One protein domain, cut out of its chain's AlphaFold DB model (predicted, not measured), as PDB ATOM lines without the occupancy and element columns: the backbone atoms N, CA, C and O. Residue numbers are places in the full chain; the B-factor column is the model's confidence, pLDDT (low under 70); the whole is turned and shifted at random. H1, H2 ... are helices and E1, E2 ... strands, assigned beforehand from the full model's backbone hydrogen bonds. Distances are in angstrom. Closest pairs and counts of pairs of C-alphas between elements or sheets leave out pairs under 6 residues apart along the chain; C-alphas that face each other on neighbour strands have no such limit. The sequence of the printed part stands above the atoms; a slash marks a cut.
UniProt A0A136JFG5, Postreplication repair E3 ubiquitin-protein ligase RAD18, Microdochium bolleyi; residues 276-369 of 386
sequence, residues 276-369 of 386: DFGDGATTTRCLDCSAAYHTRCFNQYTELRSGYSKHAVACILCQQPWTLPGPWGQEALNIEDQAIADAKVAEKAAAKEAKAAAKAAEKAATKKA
ATOM      1  N   ASP A 276     -36.896  27.976 -35.713       90.50
ATOM      2  CA  ASP A 276     -35.725  27.664 -34.905       90.50
ATOM      3  C   ASP A 276     -36.118  26.949 -33.606       90.50
ATOM      4  O   ASP A 276     -37.261  27.036 -33.145       90.50
ATOM      5  N   PHE A 277     -35.163  26.218 -33.032       85.06
ATOM      6  CA  PHE A 277     -35.389  25.463 -31.801       85.06
ATOM      7  C   PHE A 277     -35.481  26.338 -30.548       85.06
ATOM      8  O   PHE A 277     -36.029  25.900 -29.541       85.06
ATOM      9  N   GLY A 278     -34.972  27.570 -30.599       79.38
ATOM     10  CA  GLY A 278     -34.812  28.428 -29.431       79.38
ATOM     11  C   GLY A 278     -33.924  27.831 -28.328       79.38
ATOM     12  O   GLY A 278     -33.534  26.661 -28.335       79.38
ATOM     13  N   ASP A 279     -33.614  28.653 -27.330       62.97
ATOM     14  CA  ASP A 279     -32.837  28.214 -26.173       62.97
ATOM     15  C   ASP A 279     -33.705  27.376 -25.220       62.97
ATOM     16  O   ASP A 279     -34.764  27.812 -24.764       62.97
ATOM     17  N   GLY A 280     -33.241  26.168 -24.887       62.62
ATOM     18  CA  GLY A 280     -33.853  25.323 -23.854       62.62
ATOM     19  C   GLY A 280     -35.119  24.566 -24.268       62.62
ATOM     20  O   GLY A 280     -35.781  23.995 -23.400       62.62
ATOM     21  N   ALA A 281     -35.472  24.524 -25.558       73.19
ATOM     22  CA  ALA A 281     -36.590  23.703 -26.007       73.19
ATOM     23  C   ALA A 281     -36.267  22.207 -25.929       73.19
ATOM     24  O   ALA A 281     -35.179  21.753 -26.293       73.19
ATOM     25  N   THR A 282     -37.246  21.415 -25.497       84.56
ATOM     26  CA  THR A 282     -37.161  19.958 -25.565       84.56
ATOM     27  C   THR A 282     -37.245  19.508 -27.020       84.56
ATOM     28  O   THR A 282     -38.137  19.914 -27.774       84.56
ATOM     29  N   THR A 283     -36.285  18.675 -27.424       90.62
ATOM     30  CA  THR A 283     -36.216  18.142 -28.785       90.62
ATOM     31  C   THR A 283     -36.286  16.628 -28.794       90.62
ATOM     32  O   THR A 283     -35.547  15.967 -28.065       90.62
ATOM     33  N   THR A 284     -37.086  16.084 -29.700       90.25
ATOM     34  CA  THR A 284     -37.118  14.658 -30.028       90.25
ATOM     35  C   THR A 284     -36.384  14.449 -31.353       90.25
ATOM     36  O   THR A 284     -36.517  15.267 -32.261       90.25
ATOM     37  N   ARG A 285     -35.595  13.376 -31.491       91.44
ATOM     38  CA  ARG A 285     -34.848  13.071 -32.724       91.44
ATOM     39  C   ARG A 285     -35.332  11.792 -33.393       91.44
ATOM     40  O   ARG A 285     -35.669  10.825 -32.719       91.44
ATOM     41  N   CYS A 286     -35.312  11.793 -34.722       88.88
ATOM     42  CA  CYS A 286     -35.507  10.584 -35.519       88.88
ATOM     43  C   CYS A 286     -34.271   9.685 -35.412       88.88
ATOM     44  O   CYS A 286     -33.157  10.175 -35.586       88.88
ATOM     45  N   LEU A 287     -34.462   8.385 -35.179       88.62
ATOM     46  CA  LEU A 287     -33.354   7.427 -35.091       88.62
ATOM     47  C   LEU A 287     -32.658   7.207 -36.439       88.62
ATOM     48  O   LEU A 287     -31.441   7.071 -36.473       88.62
ATOM     49  N   ASP A 288     -33.406   7.233 -37.543       88.69
ATOM     50  CA  ASP A 288     -32.857   6.905 -38.862       88.69
ATOM     51  C   ASP A 288     -32.148   8.087 -39.527       88.69
ATOM     52  O   ASP A 288     -31.057   7.949 -40.069       88.69
ATOM     53  N   CYS A 289     -32.770   9.271 -39.511       86.81
ATOM     54  CA  CYS A 289     -32.226  10.449 -40.200       86.81
ATOM     55  C   CYS A 289     -31.595  11.484 -39.268       86.81
ATOM     56  O   CYS A 289     -31.108  12.509 -39.752       86.81
ATOM     57  N   SER A 290     -31.602  11.242 -37.950       88.12
ATOM     58  CA  SER A 290     -31.077  12.124 -36.889       88.12
ATOM     59  C   SER A 290     -31.704  13.524 -36.802       88.12
ATOM     60  O   SER A 290     -31.280  14.340 -35.984       88.12
ATOM     61  N   ALA A 291     -32.733  13.809 -37.608       88.56
ATOM     62  CA  ALA A 291     -33.406  15.101 -37.606       88.56
ATOM     63  C   ALA A 291     -34.072  15.374 -36.256       88.56
ATOM     64  O   ALA A 291     -34.720  14.488 -35.691       88.56
ATOM     65  N   ALA A 292     -33.898  16.597 -35.760       91.56
ATOM     66  CA  ALA A 292     -34.514  17.069 -34.531       91.56
ATOM     67  C   ALA A 292     -35.894  17.676 -34.809       91.56
ATOM     68  O   ALA A 292     -36.159  18.208 -35.884       91.56
ATOM     69  N   TYR A 293     -36.764  17.604 -33.811       92.31
ATOM     70  CA  TYR A 293     -38.110  18.159 -33.803       92.31
ATOM     71  C   TYR A 293     -38.368  18.741 -32.425       92.31
ATOM     72  O   TYR A 293     -37.943  18.147 -31.435       92.31
ATOM     73  N   HIS A 294     -39.076  19.865 -32.322       92.69
ATOM     74  CA  HIS A 294     -39.621  20.255 -31.024       92.69
ATOM     75  C   HIS A 294     -40.500  19.115 -30.514       92.69
ATOM     76  O   HIS A 294     -41.358  18.644 -31.268       92.69
ATOM     77  N   THR A 295     -40.333  18.702 -29.260       90.81
ATOM     78  CA  THR A 295     -41.111  17.592 -28.689       90.81
ATOM     79  C   THR A 295     -42.614  17.850 -28.829       90.81
ATOM     80  O   THR A 295     -43.320  17.019 -29.394       90.81
ATOM     81  N   ARG A 296     -43.071  19.075 -28.529       90.06
ATOM     82  CA  ARG A 296     -44.450  19.518 -28.791       90.06
ATOM     83  C   ARG A 296     -44.892  19.370 -30.244       90.06
ATOM     84  O   ARG A 296     -45.995  18.907 -30.512       90.06
ATOM     85  N   CYS A 297     -44.053  19.795 -31.194       92.00
ATOM     86  CA  CYS A 297     -44.406  19.717 -32.613       92.00
ATOM     87  C   CYS A 297     -44.552  18.262 -33.055       92.00
ATOM     88  O   CYS A 297     -45.477  17.949 -33.799       92.00
ATOM     89  N   PHE A 298     -43.672  17.383 -32.574       91.00
ATOM     90  CA  PHE A 298     -43.769  15.955 -32.836       91.00
ATOM     91  C   PHE A 298     -45.042  15.356 -32.227       91.00
ATOM     92  O   PHE A 298     -45.772  14.661 -32.928       91.00
ATOM     93  N   ASN A 299     -45.371  15.705 -30.982       88.88
ATOM     94  CA  ASN A 299     -46.596  15.260 -30.317       88.88
ATOM     95  C   ASN A 299     -47.848  15.698 -31.085       88.88
ATOM     96  O   ASN A 299     -48.705  14.876 -31.406       88.88
ATOM     97  N   GLN A 300     -47.912  16.963 -31.498       87.88
ATOM     98  CA  GLN A 300     -49.021  17.457 -32.306       87.88
ATOM     99  C   GLN A 300     -49.118  16.757 -33.665       87.88
ATOM    100  O   GLN A 300     -50.210  16.412 -34.108       87.88
ATOM    101  N   TYR A 301     -47.985  16.522 -34.323       88.31
ATOM    102  CA  TYR A 301     -47.937  15.787 -35.581       88.31
ATOM    103  C   TYR A 301     -48.415  14.339 -35.419       88.31
ATOM    104  O   TYR A 301     -49.173  13.853 -36.254       88.31
ATOM    105  N   THR A 302     -48.012  13.656 -34.343       86.00
ATOM    106  CA  THR A 302     -48.450  12.283 -34.058       86.00
ATOM    107  C   THR A 302     -49.960  12.215 -33.827       86.00
ATOM    108  O   THR A 302     -50.606  11.349 -34.410       86.00
ATOM    109  N   GLU A 303     -50.528  13.165 -33.077       83.50
ATOM    110  CA  GLU A 303     -51.971  13.263 -32.816       83.50
ATOM    111  C   GLU A 303     -52.766  13.519 -34.099       83.50
ATOM    112  O   GLU A 303     -53.727  12.826 -34.422       83.50
ATOM    113  N   LEU A 304     -52.321  14.493 -34.892       80.25
ATOM    114  CA  LEU A 304     -52.988  14.846 -36.141       80.25
ATOM    115  C   LEU A 304     -52.793  13.804 -37.236       80.25
ATOM    116  O   LEU A 304     -53.414  13.930 -38.279       80.25
ATOM    117  N   ARG A 305     -51.929  12.800 -37.059       76.75
ATOM    118  CA  ARG A 305     -51.700  11.739 -38.052       76.75
ATOM    119  C   ARG A 305     -52.311  10.403 -37.630       76.75
ATOM    120  O   ARG A 305     -52.755   9.654 -38.501       76.75
ATOM    121  N   SER A 306     -52.403  10.134 -36.326       65.75
ATOM    122  CA  SER A 306     -53.098   8.965 -35.772       65.75
ATOM    123  C   SER A 306     -54.604   8.998 -36.059       65.75
ATOM    124  O   SER A 306     -55.194   7.952 -36.322       65.75
ATOM    125  N   GLY A 307     -55.212  10.192 -36.121       55.75
ATOM    126  CA  GLY A 307     -56.614  10.373 -36.514       55.75
ATOM    127  C   GLY A 307     -56.933  10.036 -37.980       55.75
ATOM    128  O   GLY A 307     -58.074   9.696 -38.282       55.75
ATOM    129  N   TYR A 308     -55.942  10.073 -38.887       50.19
ATOM    130  CA  TYR A 308     -56.141   9.859 -40.335       50.19
ATOM    131  C   TYR A 308     -55.659   8.496 -40.842       50.19
ATOM    132  O   TYR A 308     -56.077   8.065 -41.915       50.19
ATOM    133  N   SER A 309     -54.783   7.795 -40.116       47.03
ATOM    134  CA  SER A 309     -54.321   6.470 -40.536       47.03
ATOM    135  C   SER A 309     -53.989   5.574 -39.345       47.03
ATOM    136  O   SER A 309     -53.242   5.969 -38.457       47.03
ATOM    137  N   LYS A 310     -54.463   4.322 -39.382       47.22
ATOM    138  CA  LYS A 310     -54.118   3.226 -38.449       47.22
ATOM    139  C   LYS A 310     -52.635   2.799 -38.496       47.22
ATOM    140  O   LYS A 310     -52.276   1.777 -37.915       47.22
ATOM    141  N   HIS A 311     -51.788   3.515 -39.233       51.56
ATOM    142  CA  HIS A 311     -50.393   3.158 -39.461       51.56
ATOM    143  C   HIS A 311     -49.471   3.846 -38.454       51.56
ATOM    144  O   HIS A 311     -49.760   4.940 -37.972       51.56
ATOM    145  N   ALA A 312     -48.346   3.194 -38.152       66.50
ATOM    146  CA  ALA A 312     -47.296   3.742 -37.304       66.50
ATOM    147  C   ALA A 312     -46.894   5.148 -37.783       66.50
ATOM    148  O   ALA A 312     -46.720   5.378 -38.984       66.50
ATOM    149  N   VAL A 313     -46.749   6.090 -36.846       82.06
ATOM    150  CA  VAL A 313     -46.314   7.453 -37.164       82.06
ATOM    151  C   VAL A 313     -44.950   7.376 -37.841       82.06
ATOM    152  O   VAL A 313     -44.026   6.787 -37.297       82.06
ATOM    153  N   ALA A 314     -44.819   7.962 -39.028       86.00
ATOM    154  CA  ALA A 314     -43.566   7.999 -39.773       86.00
ATOM    155  C   ALA A 314     -42.895   9.373 -39.661       86.00
ATOM    156  O   ALA A 314     -43.569  10.401 -39.556       86.00
ATOM    157  N   CYS A 315     -41.567   9.402 -39.737       86.56
ATOM    158  CA  CYS A 315     -40.784  10.632 -39.820       86.56
ATOM    159  C   CYS A 315     -41.175  11.458 -41.063       86.56
ATOM    160  O   CYS A 315     -41.187  10.932 -42.173       86.56
ATOM    161  N   ILE A 316     -41.443  12.761 -40.914       85.44
ATOM    162  CA  ILE A 316     -41.865  13.622 -42.041       85.44
ATOM    163  C   ILE A 316     -40.783  13.782 -43.125       85.44
ATOM    164  O   ILE A 316     -41.098  14.050 -44.285       85.44
ATOM    165  N   LEU A 317     -39.512  13.585 -42.756       85.31
ATOM    166  CA  LEU A 317     -38.368  13.710 -43.658       85.31
ATOM    167  C   LEU A 317     -38.014  12.390 -44.353       85.31
ATOM    168  O   LEU A 317     -38.038  12.316 -45.579       85.31
ATOM    169  N   CYS A 318     -37.690  11.344 -43.586       84.81
ATOM    170  CA  CYS A 318     -37.210  10.070 -44.139       84.81
ATOM    171  C   CYS A 318     -38.293   8.996 -44.290       84.81
ATOM    172  O   CYS A 318     -38.004   7.931 -44.828       84.81
ATOM    173  N   GLN A 319     -39.512   9.254 -43.801       84.56
ATOM    174  CA  GLN A 319     -40.661   8.340 -43.844       84.56
ATOM    175  C   GLN A 319     -40.455   6.995 -43.131       84.56
ATOM    176  O   GLN A 319     -41.324   6.130 -43.203       84.56
ATOM    177  N   GLN A 320     -39.353   6.828 -42.396       85.94
ATOM    178  CA  GLN A 320     -39.149   5.652 -41.561       85.94
ATOM    179  C   GLN A 320     -40.144   5.647 -40.393       85.94
ATOM    180  O   GLN A 320     -40.477   6.722 -39.870       85.94
ATOM    181  N   PRO A 321     -40.652   4.463 -40.008       86.06
ATOM    182  CA  PRO A 321     -41.579   4.331 -38.898       86.06
ATOM    183  C   PRO A 321     -40.904   4.763 -37.597       86.06
ATOM    184  O   PRO A 321     -39.756   4.426 -37.323       86.06
ATOM    185  N   TRP A 322     -41.637   5.494 -36.769       84.38
ATOM    186  CA  TRP A 322     -41.166   5.882 -35.452       84.38
ATOM    187  C   TRP A 322     -41.350   4.710 -34.492       84.38
ATOM    188  O   TRP A 322     -42.467   4.374 -34.107       84.38
ATOM    189  N   THR A 323     -40.248   4.056 -34.138       73.19
ATOM    190  CA  THR A 323     -40.248   2.822 -33.334       73.19
ATOM    191  C   THR A 323     -40.046   3.063 -31.839       73.19
ATOM    192  O   THR A 323     -40.203   2.135 -31.048       73.19
ATOM    193  N   LEU A 324     -39.709   4.292 -31.428       68.25
ATOM    194  CA  LEU A 324     -39.476   4.614 -30.021       68.25
ATOM    195  C   LEU A 324     -40.788   4.599 -29.217       68.25
ATOM    196  O   LEU A 324     -41.708   5.351 -29.558       68.25
ATOM    197  N   PRO A 325     -40.868   3.816 -28.125       63.69
ATOM    198  CA  PRO A 325     -41.980   3.897 -27.192       63.69
ATOM    199  C   PRO A 325     -41.902   5.209 -26.399       63.69
ATOM    200  O   PRO A 325     -40.838   5.602 -25.923       63.69
ATOM    201  N   GLY A 326     -43.033   5.886 -26.250       67.31
ATOM    202  CA  GLY A 326     -43.174   7.102 -25.454       67.31
ATOM    203  C   GLY A 326     -44.644   7.515 -25.384       67.31
ATOM    204  O   GLY A 326     -45.428   7.059 -26.224       67.31
ATOM    205  N   PRO A 327     -45.046   8.351 -24.407       67.56
ATOM    206  CA  PRO A 327     -46.314   9.046 -24.521       67.56
ATOM    207  C   PRO A 327     -46.175   9.964 -25.738       67.56
ATOM    208  O   PRO A 327     -45.367  10.891 -25.743       67.56
ATOM    209  N   TRP A 328     -46.900   9.649 -26.801       79.50
ATOM    210  CA  TRP A 328     -46.995  10.474 -27.999       79.50
ATOM    211  C   TRP A 328     -48.445  10.938 -28.146       79.50
ATOM    212  O   TRP A 328     -49.360  10.370 -27.549       79.50
ATOM    213  N   GLY A 329     -48.666  11.970 -28.949       76.88
ATOM    214  CA  GLY A 329     -50.003  12.488 -29.221       76.88
ATOM    215  C   GLY A 329     -50.604  13.255 -28.046       76.88
ATOM    216  O   GLY A 329     -49.894  13.937 -27.300       76.88
ATOM    217  N   GLN A 330     -51.927  13.163 -27.899       78.62
ATOM    218  CA  GLN A 330     -52.682  13.988 -26.957       78.62
ATOM    219  C   GLN A 330     -52.240  13.850 -25.494       78.62
ATOM    220  O   GLN A 330     -52.234  14.841 -24.767       78.62
ATOM    221  N   GLU A 331     -51.850  12.653 -25.048       81.81
ATOM    222  CA  GLU A 331     -51.399  12.443 -23.667       81.81
ATOM    223  C   GLU A 331     -50.156  13.284 -23.350       81.81
ATOM    224  O   GLU A 331     -50.114  13.992 -22.344       81.81
ATOM    225  N   ALA A 332     -49.177  13.288 -24.255       83.31
ATOM    226  CA  ALA A 332     -47.963  14.076 -24.097       83.31
ATOM    227  C   ALA A 332     -48.222  15.582 -24.203       83.31
ATOM    228  O   ALA A 332     -47.651  16.357 -23.436       83.31
ATOM    229  N   LEU A 333     -49.127  15.995 -25.099       83.25
ATOM    230  CA  LEU A 333     -49.563  17.392 -25.184       83.25
ATOM    231  C   LEU A 333     -50.194  17.862 -23.872       83.25
ATOM    232  O   LEU A 333     -49.851  18.938 -23.393       83.25
ATOM    233  N   ASN A 334     -51.047  17.041 -23.254       85.50
ATOM    234  CA  ASN A 334     -51.690  17.373 -21.984       85.50
ATOM    235  C   ASN A 334     -50.667  17.511 -20.844       85.50
ATOM    236  O   ASN A 334     -50.767  18.439 -20.041       85.50
ATOM    237  N   ILE A 335     -49.670  16.619 -20.782       84.69
ATOM    238  CA  ILE A 335     -48.583  16.692 -19.792       84.69
ATOM    239  C   ILE A 335     -47.794  17.996 -19.964       84.69
ATOM    240  O   ILE A 335     -47.550  18.713 -18.992       84.69
ATOM    241  N   GLU A 336     -47.419  18.331 -21.201       84.44
ATOM    242  CA  GLU A 336     -46.711  19.577 -21.498       84.44
ATOM    243  C   GLU A 336     -47.557  20.818 -21.185       84.44
ATOM    244  O   GLU A 336     -47.047  21.788 -20.621       84.44
ATOM    245  N   ASP A 337     -48.846  20.808 -21.530       86.25
ATOM    246  CA  ASP A 337     -49.770  21.908 -21.253       86.25
ATOM    247  C   ASP A 337     -49.932  22.156 -19.758       86.25
ATOM    248  O   ASP A 337     -49.897  23.313 -19.324       86.25
ATOM    249  N   GLN A 338     -50.032  21.087 -18.965       87.75
ATOM    250  CA  GLN A 338     -50.082  21.187 -17.513       87.75
ATOM    251  C   GLN A 338     -48.781  21.781 -16.958       87.75
ATOM    252  O   GLN A 338     -48.829  22.742 -16.193       87.75
ATOM    253  N   ALA A 339     -47.617  21.307 -17.415       87.31
ATOM    254  CA  ALA A 339     -46.325  21.848 -16.989       87.31
ATOM    255  C   ALA A 339     -46.171  23.342 -17.332       87.31
ATOM    256  O   ALA A 339     -45.683  24.133 -16.520       87.31
ATOM    257  N   ILE A 340     -46.628  23.763 -18.516       86.19
ATOM    258  CA  ILE A 340     -46.630  25.175 -18.923       86.19
ATOM    259  C   ILE A 340     -47.599  25.993 -18.063       86.19
ATOM    260  O   ILE A 340     -47.293  27.135 -17.706       86.19
ATOM    261  N   ALA A 341     -48.777  25.450 -17.748       88.31
ATOM    262  CA  ALA A 341     -49.743  26.107 -16.877       88.31
ATOM    263  C   ALA A 341     -49.163  26.310 -15.469       88.31
ATOM    264  O   ALA A 341     -49.206  27.429 -14.952       88.31
ATOM    265  N   ASP A 342     -48.538  25.279 -14.905       90.94
ATOM    266  CA  ASP A 342     -47.911  25.311 -13.583       90.94
ATOM    267  C   ASP A 342     -46.746  26.307 -13.536       90.94
ATOM    268  O   ASP A 342     -46.669  27.137 -12.626       90.94
ATOM    269  N   ALA A 343     -45.896  26.327 -14.567       88.75
ATOM    270  CA  ALA A 343     -44.814  27.303 -14.690       88.75
ATOM    271  C   ALA A 343     -45.340  28.749 -14.740       88.75
ATOM    272  O   ALA A 343     -44.817  29.631 -14.056       88.75
ATOM    273  N   LYS A 344     -46.425  29.005 -15.486       91.44
ATOM    274  CA  LYS A 344     -47.069  30.331 -15.535       91.44
ATOM    275  C   LYS A 344     -47.677  30.731 -14.192       91.44
ATOM    276  O   LYS A 344     -47.685  31.917 -13.852       91.44
ATOM    277  N   VAL A 345     -48.227  29.779 -13.437       92.50
ATOM    278  CA  VAL A 345     -48.732  30.024 -12.079       92.50
ATOM    279  C   VAL A 345     -47.575  30.380 -11.145       92.50
ATOM    280  O   VAL A 345     -47.668  31.384 -10.435       92.50
ATOM    281  N   ALA A 346     -46.468  29.638 -11.207       91.50
ATOM    282  CA  ALA A 346     -45.262  29.901 -10.425       91.50
ATOM    283  C   ALA A 346     -44.646  31.274 -10.751       91.50
ATOM    284  O   ALA A 346     -44.354  32.048  -9.840       91.50
ATOM    285  N   GLU A 347     -44.535  31.641 -12.032       91.38
ATOM    286  CA  GLU A 347     -44.031  32.954 -12.455       91.38
ATOM    287  C   GLU A 347     -44.918  34.094 -11.931       91.38
ATOM    288  O   GLU A 347     -44.430  35.086 -11.381       91.38
ATOM    289  N   LYS A 348     -46.247  33.950 -12.038       92.56
ATOM    290  CA  LYS A 348     -47.197  34.934 -11.497       92.56
ATOM    291  C   LYS A 348     -47.095  35.047  -9.976       92.56
ATOM    292  O   LYS A 348     -47.207  36.164  -9.457       92.56
ATOM    293  N   ALA A 349     -46.894  33.935  -9.269       92.62
ATOM    294  CA  ALA A 349     -46.683  33.920  -7.826       92.62
ATOM    295  C   ALA A 349     -45.387  34.659  -7.453       92.62
ATOM    296  O   ALA A 349     -45.445  35.622  -6.687       92.62
ATOM    297  N   ALA A 350     -44.266  34.328  -8.100       91.31
ATOM    298  CA  ALA A 350     -42.981  35.002  -7.906       91.31
ATOM    299  C   ALA A 350     -43.064  36.510  -8.210       91.31
ATOM    300  O   ALA A 350     -42.596  37.345  -7.435       91.31
ATOM    301  N   ALA A 351     -43.744  36.902  -9.292       92.38
ATOM    302  CA  ALA A 351     -43.960  38.308  -9.631       92.38
ATOM    303  C   ALA A 351     -44.840  39.039  -8.598       92.38
ATOM    304  O   ALA A 351     -44.655  40.237  -8.352       92.38
ATOM    305  N   LYS A 352     -45.813  38.350  -7.990       94.19
ATOM    306  CA  LYS A 352     -46.653  38.896  -6.913       94.19
ATOM    307  C   LYS A 352     -45.843  39.084  -5.631       94.19
ATOM    308  O   LYS A 352     -45.957  40.144  -5.013       94.19
ATOM    309  N   GLU A 353     -45.010  38.116  -5.268       92.25
ATOM    310  CA  GLU A 353     -44.106  38.193  -4.117       92.25
ATOM    311  C   GLU A 353     -43.069  39.304  -4.286       92.25
ATOM    312  O   GLU A 353     -42.937  40.151  -3.404       92.25
ATOM    313  N   ALA A 354     -42.436  39.408  -5.457       92.06
ATOM    314  CA  ALA A 354     -41.510  40.494  -5.774       92.06
ATOM    315  C   ALA A 354     -42.180  41.876  -5.663       92.06
ATOM    316  O   ALA A 354     -41.620  42.811  -5.083       92.06
ATOM    317  N   LYS A 355     -43.425  42.016  -6.147       93.12
ATOM    318  CA  LYS A 355     -44.212  43.253  -5.981       93.12
ATOM    319  C   LYS A 355     -44.557  43.534  -4.515       93.12
ATOM    320  O   LYS A 355     -44.560  44.699  -4.111       93.12
ATOM    321  N   ALA A 356     -44.864  42.506  -3.721       92.69
ATOM    322  CA  ALA A 356     -45.149  42.649  -2.296       92.69
ATOM    323  C   ALA A 356     -43.898  43.078  -1.512       92.69
ATOM    324  O   ALA A 356     -43.972  44.031  -0.733       92.69
ATOM    325  N   ALA A 357     -42.749  42.456  -1.789       90.56
ATOM    326  CA  ALA A 357     -41.454  42.804  -1.215       90.56
ATOM    327  C   ALA A 357     -41.050  44.247  -1.558       90.56
ATOM    328  O   ALA A 357     -40.705  45.018  -0.662       90.56
ATOM    329  N   ALA A 358     -41.202  44.665  -2.822       91.88
ATOM    330  CA  ALA A 358     -40.933  46.042  -3.240       91.88
ATOM    331  C   ALA A 358     -41.815  47.062  -2.493       91.88
ATOM    332  O   ALA A 358     -41.325  48.081  -2.004       91.88
ATOM    333  N   LYS A 359     -43.114  46.769  -2.328       93.75
ATOM    334  CA  LYS A 359     -44.043  47.637  -1.583       93.75
ATOM    335  C   LYS A 359     -43.728  47.674  -0.081       93.75
ATOM    336  O   LYS A 359     -43.914  48.712   0.556       93.75
ATOM    337  N   ALA A 360     -43.276  46.562   0.498       91.75
ATOM    338  CA  ALA A 360     -42.843  46.506   1.893       91.75
ATOM    339  C   ALA A 360     -41.566  47.333   2.117       91.75
ATOM    340  O   ALA A 360     -41.514  48.117   3.067       91.75
ATOM    341  N   ALA A 361     -40.594  47.242   1.205       89.88
ATOM    342  CA  ALA A 361     -39.373  48.045   1.236       89.88
ATOM    343  C   ALA A 361     -39.673  49.553   1.141       89.88
ATOM    344  O   ALA A 361     -39.152  50.337   1.934       89.88
ATOM    345  N   GLU A 362     -40.584  49.961   0.251       91.81
ATOM    346  CA  GLU A 362     -41.017  51.361   0.114       91.81
ATOM    347  C   GLU A 362     -41.685  51.895   1.399       91.81
ATOM    348  O   GLU A 362     -41.388  53.002   1.868       91.81
ATOM    349  N   LYS A 363     -42.550  51.088   2.030       92.19
ATOM    350  CA  LYS A 363     -43.174  51.428   3.323       92.19
ATOM    351  C   LYS A 363     -42.147  51.530   4.453       92.19
ATOM    352  O   LYS A 363     -42.247  52.424   5.295       92.19
ATOM    353  N   ALA A 364     -41.158  50.638   4.486       89.44
ATOM    354  CA  ALA A 364     -40.102  50.667   5.494       89.44
ATOM    355  C   ALA A 364     -39.206  51.909   5.336       89.44
ATOM    356  O   ALA A 364     -38.908  52.580   6.326       89.44
ATOM    357  N   ALA A 365     -38.845  52.265   4.098       88.44
ATOM    358  CA  ALA A 365     -38.074  53.468   3.792       88.44
ATOM    359  C   ALA A 365     -38.823  54.754   4.192       88.44
ATOM    360  O   ALA A 365     -38.254  55.628   4.847       88.44
ATOM    361  N   THR A 366     -40.124  54.848   3.890       89.69
ATOM    362  CA  THR A 366     -40.943  56.009   4.291       89.69
ATOM    363  C   THR A 366     -41.135  56.109   5.804       89.69
ATOM    364  O   THR A 366     -41.132  57.219   6.340       89.69
ATOM    365  N   LYS A 367     -41.261  54.983   6.522       90.62
ATOM    366  CA  LYS A 367     -41.311  54.977   7.994       90.62
ATOM    367  C   LYS A 367     -40.003  55.498   8.600       90.62
ATOM    368  O   LYS A 367     -40.056  56.421   9.411       90.62
ATOM    369  N   LYS A 368     -38.849  54.990   8.148       88.25
ATOM    370  CA  LYS A 368     -37.526  55.458   8.600       88.25
ATOM    371  C   LYS A 368     -37.316  56.953   8.333       88.25
ATOM    372  O   LYS A 368     -36.855  57.666   9.217       88.25
ATOM    373  N   ALA A 369     -37.719  57.451   7.162       84.62
ATOM    374  CA  ALA A 369     -37.624  58.877   6.835       84.62
ATOM    375  C   ALA A 369     -38.479  59.756   7.770       84.62
ATOM    376  O   ALA A 369     -38.026  60.804   8.232       84.62
TER     377      ALA A 369
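What this domain is: This is residues 276 to 369 of the 386 residues of the protein "Postreplication repair E3 ubiquitin-protein ligase RAD18" of Microdochium bolleyi (UniProt A0A136JFG5). A small head, made of the strand hairpin E1 E2, the helix H1 and a long loop, has one long helical arm: residues 338 to 369 of H2 stick out free. The printed part has 94 residues with the order E1, E2, H1, H2; the sheet is antiparallel and the class mostly helix. It is extended, radius of gyration of the C-alphas 21.9 A, spanning 73 by 24 by 18 A.

Where its parts are: Find E1, residues 283 to 285, from C-alpha 283 at (-36.216, 18.142, -28.785), then E2, residues 292 to 294. H1, residues 295 to 306, is 16.4 A long; H2, residues 330 to 369, runs 58.2 A to C-alpha 369 at (-37.624, 58.877, 6.835).

How they stand to each other: In the hairpin E1 and E2, look at N 284 and O 293, 2.8 A apart, within hydrogen-bond range. H1 and H2, a helical hairpin, touch through residues 330 to 336 of H2 alone; the closest C-alphas, Glu 303 and Gln 330, are 5.9 A apart. They run opposite ways at a shallow tilt of 33 degrees, only just short of steep. H2 is apart from E1 and E2. In H1 and H2 every O i to N i+4 pair is within hydrogen-bond range.

The domain as a whole: The farthest C-alphas, Lys 310 and Ala 369, are 73.6 A apart. The printed part has no cut; the link H1 to H2 is long, 23 residues. Look for pLDDT under 70 at residues 279 to 280, 306 to 312 and 324 to 327.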